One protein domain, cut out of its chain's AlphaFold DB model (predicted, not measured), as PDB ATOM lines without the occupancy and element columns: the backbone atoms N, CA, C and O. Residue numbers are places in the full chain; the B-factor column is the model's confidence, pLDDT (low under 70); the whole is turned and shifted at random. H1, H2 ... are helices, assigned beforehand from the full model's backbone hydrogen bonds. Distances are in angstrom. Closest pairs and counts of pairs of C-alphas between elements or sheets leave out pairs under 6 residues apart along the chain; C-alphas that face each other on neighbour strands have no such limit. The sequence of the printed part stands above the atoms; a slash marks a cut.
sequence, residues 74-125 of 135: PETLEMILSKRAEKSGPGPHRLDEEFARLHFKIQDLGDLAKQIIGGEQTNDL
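What this domain is: This is residues 74 to 125 of the 135 residues of the protein "Ribosomal_L30 domain-containing protein" of Candidatus Bathyarchaeota archaeon (UniProt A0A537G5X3). Three short helices make a small body in which H1 crosses one side of H3, while H2 comes near the start of H3 with its own start. Between H1 and H2 a long loop, residues 85 to 96, runs out and folds back. The printed part has 52 residues with three named helices, H1, H2, H3 in chain order, and no named strand: all helix. It is compact, with a radius of gyration of the C-alphas of 10.2 A and spans of 28 by 19 by 19 A.

Where its parts are: H1, residues 74 to 84, begins at C-alpha 74 (130.445, 147.867, 87.033) and is 15.1 A long. H2, residues 97 to 104, is 10.0 A long. H3, residues 109 to 117, is 12.3 A long and ends at C-alpha 117 (134.751, 146.269, 92.226).

How they stand to each other: H1 and H3 touch, the closest C-alphas being those of Glu 78 and Gly 110, 5.3 A apart. They run opposite ways at a steep tilt of 63 degrees. H2 and H3 touch, closest at the C-alphas of Glu 97 and Leu 109, 6.8 A, and run the same way at 37 degrees, only just steep. H1 and H2 are apart. In H1, H2 and H3 every O i to N i+4 pair is within hydrogen-bond range.

The domain as a whole: The C-alphas of Gly 91 and Gly 118 are the farthest apart, 28.7 A. The printed part has no cut. The link from H1 to H2 is long, that from H2 to H3 tight. The model's pLDDT is under 70 at residues 88 to 93, 103 to 104 and 120 to 125.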
ATOM      1  N   PRO A  74     131.429 147.252  86.136       85.44
ATOM      2  CA  PRO A  74     130.445 147.867  87.033       85.44
ATOM      3  C   PRO A  74     128.999 147.764  86.544       85.44
ATOM      4  O   PRO A  74     128.118 147.369  87.306       85.44
ATOM      5  N   GLU A  75     128.758 148.010  85.258       88.00
ATOM      6  CA  GLU A  75     127.424 147.973  84.650       88.00
ATOM      7  C   GLU A  75     126.844 146.549  84.650       88.00
ATOM      8  O   GLU A  75     125.642 146.329  84.819       88.00
ATOM      9  N   THR A  76     127.714 145.546  84.481       87.88
ATOM     10  CA  THR A  76     127.311 144.134  84.525       87.88
ATOM     11  C   THR A  76     126.933 143.733  85.944       87.88
ATOM     12  O   THR A  76     125.929 143.043  86.144       87.88
ATOM     13  N   LEU A  77     127.712 144.177  86.931       86.38
ATOM     14  CA  LEU A  77     127.438 143.898  88.332       86.38
ATOM     15  C   LEU A  77     126.137 144.571  88.791       86.38
ATOM     16  O   LEU A  77     125.310 143.898  89.396       86.38
ATOM     17  N   GLU A  78     125.887 145.826  88.424       85.69
ATOM     18  CA  GLU A  78     124.623 146.522  88.713       85.69
ATOM     19  C   GLU A  78     123.398 145.750  88.180       85.69
ATOM     20  O   GLU A  78     122.411 145.520  88.891       85.69
ATOM     21  N   MET A  79     123.470 145.259  86.938       85.75
ATOM     22  CA  MET A  79     122.402 144.445  86.353       85.75
ATOM     23  C   MET A  79     122.190 143.119  87.105       85.75
ATOM     24  O   MET A  79     121.058 142.639  87.210       85.75
ATOM     25  N   ILE A  80     123.259 142.497  87.606       85.12
ATOM     26  CA  ILE A  80     123.162 141.270  88.406       85.12
ATOM     27  C   ILE A  80     122.541 141.582  89.764       85.12
ATOM     28  O   ILE A  80     121.618 140.874  90.173       85.12
ATOM     29  N   LEU A  81     122.991 142.652  90.424       83.12
ATOM     30  CA  LEU A  81     122.483 143.077  91.723       83.12
ATOM     31  C   LEU A  81     120.976 143.349  91.660       83.12
ATOM     32  O   LEU A  81     120.209 142.765  92.419       83.12
ATOM     33  N   SER A  82     120.526 144.125  90.674       80.31
ATOM     34  CA  SER A  82     119.106 144.467  90.521       80.31
ATOM     35  C   SER A  82     118.195 143.260  90.256       80.31
ATOM     36  O   SER A  82     117.028 143.266  90.659       80.31
ATOM     37  N   LYS A  83     118.689 142.223  89.563       80.06
ATOM     38  CA  LYS A  83     117.872 141.077  89.119       80.06
ATOM     39  C   LYS A  83     117.983 139.842  90.004       80.06
ATOM     40  O   LYS A  83     117.044 139.049  90.019       80.06
ATOM     41  N   ARG A  84     119.138 139.623  90.633       78.00
ATOM     42  CA  ARG A  84     119.509 138.334  91.235       78.00
ATOM     43  C   ARG A  84     120.211 138.444  92.582       78.00
ATOM     44  O   ARG A  84     120.410 137.397  93.187       78.00
ATOM     45  N   ALA A  85     120.624 139.632  93.034       79.31
ATOM     46  CA  ALA A  85     121.229 139.705  94.356       79.31
ATOM     47  C   ALA A  85     120.187 139.441  95.431       79.31
ATOM     48  O   ALA A  85     119.055 139.939  95.385       79.31
ATOM     49  N   GLU A  86     120.628 138.665  96.405       73.69
ATOM     50  CA  GLU A  86     119.855 138.343  97.580       73.69
ATOM     51  C   GLU A  86     120.542 138.933  98.812       73.69
ATOM     52  O   GLU A  86     121.770 138.930  98.907       73.69
ATOM     53  N   LYS A  87     119.744 139.473  99.732       71.38
ATOM     54  CA  LYS A  87     120.177 139.921 101.051       71.38
ATOM     55  C   LYS A  87     120.036 138.779 102.053       71.38
ATOM     56  O   LYS A  87     119.021 138.078 102.077       71.38
ATOM     57  N   SER A  88     121.050 138.619 102.897       62.91
ATOM     58  CA  SER A  88     120.972 137.759 104.077       62.91
ATOM     59  C   SER A  88     120.119 138.432 105.157       62.91
ATOM     60  O   SER A  88     120.180 139.650 105.327       62.91
ATOM     61  N   GLY A  89     119.332 137.647 105.897       61.22
ATOM     62  CA  GLY A  89     118.515 138.134 107.010       61.22
ATOM     63  C   GLY A  89     117.012 137.860 106.873       61.22
ATOM     64  O   GLY A  89     116.561 137.269 105.888       61.22
ATOM     65  N   PRO A  90     116.219 138.260 107.882       52.50
ATOM     66  CA  PRO A  90     114.776 138.062 107.888       52.50
ATOM     67  C   PRO A  90     114.070 139.001 106.898       52.50
ATOM     68  O   PRO A  90     114.345 140.199 106.858       52.50
ATOM     69  N   GLY A  91     113.105 138.470 106.142       62.94
ATOM     70  CA  GLY A  91     112.286 139.238 105.197       62.94
ATOM     71  C   GLY A  91     112.455 138.788 103.741       62.94
ATOM     72  O   GLY A  91     112.936 137.683 103.492       62.94
ATOM     73  N   PRO A  92     112.016 139.596 102.757       66.44
ATOM     74  CA  PRO A  92     112.170 139.250 101.350       66.44
ATOM     75  C   PRO A  92     113.654 139.160 100.990       66.44
ATOM     76  O   PRO A  92     114.398 140.118 101.167       66.44
ATOM     77  N   HIS A  93     114.066 138.017 100.441       69.00
ATOM     78  CA  HIS A  93     115.467 137.749 100.122       69.00
ATOM     79  C   HIS A  93     116.025 138.640  99.019       69.00
ATOM     80  O   HIS A  93     117.231 138.742  98.906       69.00
ATOM     81  N   ARG A  94     115.207 139.306  98.200       70.44
ATOM     82  CA  ARG A  94     115.710 140.152  97.111       70.44
ATOM     83  C   ARG A  94     116.364 141.426  97.655       70.44
ATOM     84  O   ARG A  94     115.777 142.107  98.495       70.44
ATOM     85  N   LEU A  95     117.537 141.773  97.129       72.25
ATOM     86  CA  LEU A  95     118.176 143.056  97.403       72.25
ATOM     87  C   LEU A  95     117.332 144.196  96.806       72.25
ATOM     88  O   LEU A  95     117.060 144.215  95.604       72.25
ATOM     89  N   ASP A  96     116.912 145.132  97.652       73.00
ATOM     90  CA  ASP A  96     116.202 146.356  97.284       73.00
ATOM     91  C   ASP A  96     117.075 147.592  97.565       73.00
ATOM     92  O   ASP A  96     118.003 147.565  98.378       73.00
ATOM     93  N   GLU A  97     116.796 148.691  96.859       71.94
ATOM     94  CA  GLU A  97     117.546 149.948  97.003       71.94
ATOM     95  C   GLU A  97     117.429 150.535  98.416       71.94
ATOM     96  O   GLU A  97     118.362 151.166  98.910       71.94
ATOM     97  N   GLU A  98     116.303 150.304  99.094       74.75
ATOM     98  CA  GLU A  98     116.098 150.743 100.474       74.75
ATOM     99  C   GLU A  98     117.055 150.040 101.444       74.75
ATOM    100  O   GLU A  98     117.693 150.706 102.262       74.75
ATOM    101  N   PHE A  99     117.229 148.720 101.325       73.19
ATOM    102  CA  PHE A  99     118.220 147.992 102.117       73.19
ATOM    103  C   PHE A  99     119.640 148.435 101.776       73.19
ATOM    104  O   PHE A  99     120.456 148.624 102.679       73.19
ATOM    105  N   ALA A 100     119.923 148.662 100.491       70.56
ATOM    106  CA  ALA A 100     121.220 149.152 100.046       70.56
ATOM    107  C   ALA A 100     121.576 150.502 100.705       70.56
ATOM    108  O   ALA A 100     122.667 150.666 101.256       70.56
ATOM    109  N   ARG A 101     120.619 151.435 100.747       74.69
ATOM    110  CA  ARG A 101     120.754 152.737 101.421       74.69
ATOM    111  C   ARG A 101     120.987 152.604 102.919       74.69
ATOM    112  O   ARG A 101     121.848 153.293 103.467       74.69
ATOM    113  N   LEU A 102     120.226 151.729 103.573       73.38
ATOM    114  CA  LEU A 102     120.255 151.571 105.023       73.38
ATOM    115  C   LEU A 102     121.558 150.925 105.516       73.38
ATOM    116  O   LEU A 102     122.112 151.368 106.520       73.38
ATOM    117  N   HIS A 103     122.047 149.903 104.809       69.88
ATOM    118  CA  HIS A 103     123.183 149.092 105.252       69.88
ATOM    119  C   HIS A 103     124.521 149.538 104.659       69.88
ATOM    120  O   HIS A 103     125.525 149.542 105.368       69.88
ATOM    121  N   PHE A 104     124.542 149.979 103.399       68.56
ATOM    122  CA  PHE A 104     125.784 150.300 102.689       68.56
ATOM    123  C   PHE A 104     126.005 151.811 102.491       68.56
ATOM    124  O   PHE A 104     127.019 152.210 101.930       68.56
ATOM    125  N   LYS A 105     125.103 152.678 102.992       72.62
ATOM    126  CA  LYS A 105     125.194 154.158 102.907       72.62
ATOM    127  C   LYS A 105     125.347 154.706 101.475       72.62
ATOM    128  O   LYS A 105     125.961 155.749 101.262       72.62
ATOM    129  N   ILE A 106     124.772 154.012 100.503       74.00
ATOM    130  CA  ILE A 106     124.845 154.304  99.061       74.00
ATOM    131  C   ILE A 106     123.495 154.779  98.530       74.00
ATOM    132  O   ILE A 106     122.459 154.437  99.092       74.00
ATOM    133  N   GLN A 107     123.491 155.572  97.457       71.81
ATOM    134  CA  GLN A 107     122.255 156.135  96.896       71.81
ATOM    135  C   GLN A 107     121.574 155.198  95.892       71.81
ATOM    136  O   GLN A 107     120.340 155.150  95.857       71.81
ATOM    137  N   ASP A 108     122.365 154.448  95.122       79.25
ATOM    138  CA  ASP A 108     121.909 153.526  94.084       79.25
ATOM    139  C   ASP A 108     122.769 152.242  94.021       79.25
ATOM    140  O   ASP A 108     123.787 152.100  94.707       79.25
ATOM    141  N   LEU A 109     122.324 151.271  93.215       77.12
ATOM    142  CA  LEU A 109     123.029 149.999  93.011       77.12
ATOM    143  C   LEU A 109     124.274 150.130  92.117       77.12
ATOM    144  O   LEU A 109     125.142 149.256  92.163       77.12
ATOM    145  N   GLY A 110     124.380 151.188  91.313       81.19
ATOM    146  CA  GLY A 110     125.545 151.434  90.463       81.19
ATOM    147  C   GLY A 110     126.761 151.843  91.293       81.19
ATOM    148  O   GLY A 110     127.871 151.352  91.084       81.19
ATOM    149  N   ASP A 111     126.552 152.679  92.303       83.56
ATOM    150  CA  ASP A 111     127.563 153.067  93.276       83.56
ATOM    151  C   ASP A 111     127.967 151.884  94.157       83.56
ATOM    152  O   ASP A 111     129.159 151.698  94.410       83.56
ATOM    153  N   LEU A 112     127.013 151.015  94.518       81.56
ATOM    154  CA  LEU A 112     127.326 149.733  95.154       81.56
ATOM    155  C   LEU A 112     128.282 148.903  94.290       81.56
ATOM    156  O   LEU A 112     129.307 148.424  94.771       81.56
ATOM    157  N   ALA A 113     127.964 148.746  93.003       82.50
ATOM    158  CA  ALA A 113     128.766 147.961  92.074       82.50
ATOM    159  C   ALA A 113     130.201 148.499  91.951       82.50
ATOM    160  O   ALA A 113     131.158 147.721  92.005       82.50
ATOM    161  N   LYS A 114     130.365 149.825  91.859       85.00
ATOM    162  CA  LYS A 114     131.686 150.473  91.831       85.00
ATOM    163  C   LYS A 114     132.474 150.220  93.114       85.00
ATOM    164  O   LYS A 114     133.647 149.873  93.025       85.00
ATOM    165  N   GLN A 115     131.846 150.340  94.285       82.81
ATOM    166  CA  GLN A 115     132.509 150.075  95.569       82.81
ATOM    167  C   GLN A 115     132.940 148.610  95.710       82.81
ATOM    168  O   GLN A 115     134.040 148.325  96.185       82.81
ATOM    169  N   ILE A 116     132.107 147.667  95.264       81.88
ATOM    170  CA  ILE A 116     132.431 146.235  95.303       81.88
ATOM    171  C   ILE A 116     133.625 145.921  94.397       81.88
ATOM    172  O   ILE A 116     134.533 145.204  94.816       81.88
ATOM    173  N   ILE A 117     133.639 146.457  93.173       80.62
ATOM    174  CA  ILE A 117     134.751 146.269  92.226       80.62
ATOM    175  C   ILE A 117     136.016 146.982  92.712       80.62
ATOM    176  O   ILE A 117     137.112 146.446  92.570       80.62
ATOM    177  N   GLY A 118     135.863 148.145  93.348       75.50
ATOM    178  CA  GLY A 118     136.939 148.869  94.024       75.50
ATOM    179  C   GLY A 118     137.481 148.167  95.273       75.50
ATOM    180  O   GLY A 118     138.500 148.588  95.807       75.50
ATOM    181  N   GLY A 119     136.849 147.079  95.730       70.06
ATOM    182  CA  GLY A 119     137.305 146.293  96.877       70.06
ATOM    183  C   GLY A 119     136.946 146.881  98.244       70.06
ATOM    184  O   GLY A 119     137.517 146.459  99.246       70.06
ATOM    185  N   GLU A 120     136.013 147.834  98.307       61.19
ATOM    186  CA  GLU A 120     135.597 148.489  99.557       61.19
ATOM    187  C   GLU A 120     134.551 147.671 100.338       61.19
ATOM    188  O   GLU A 120     134.493 147.764 101.561       61.19
ATOM    189  N   GLN A 121     133.744 146.848  99.651       58.16
ATOM    190  CA  GLN A 121     132.556 146.174 100.214       58.16
ATOM    191  C   GLN A 121     132.529 144.648  99.978       58.16
ATOM    192  O   GLN A 121     131.471 144.023  99.950       58.16
ATOM    193  N   THR A 122     133.682 144.008  99.746       49.66
ATOM    194  CA  THR A 122     133.713 142.596  99.311       49.66
ATOM    195  C   THR A 122     133.319 141.592 100.407       49.66
ATOM    196  O   THR A 122     132.877 140.491 100.079       49.66
ATOM    197  N   ASN A 123     133.447 141.943 101.690       36.47
ATOM    198  CA  ASN A 123     133.256 140.979 102.781       36.47
ATOM    199  C   ASN A 123     131.786 140.652 103.095       36.47
ATOM    200  O   ASN A 123     131.521 139.523 103.492       36.47
ATOM    201  N   ASP A 124     130.839 141.552 102.814       35.47
ATOM    202  CA  ASP A 124     129.438 141.397 103.259       35.47
ATOM    203  C   ASP A 124     128.492 140.838 102.177       35.47
ATOM    204  O   ASP A 124     127.331 140.537 102.443       35.47
ATOM    205  N   LEU A 125     128.967 140.675 100.934       39.34
ATOM    206  CA  LEU A 125     128.202 140.013  99.857       39.34
ATOM    207  C   LEU A 125     128.532 138.530  99.708       39.34
ATOM    208  O   LEU A 125     127.938 137.817  98.889       39.34
TER     209      LEU A 125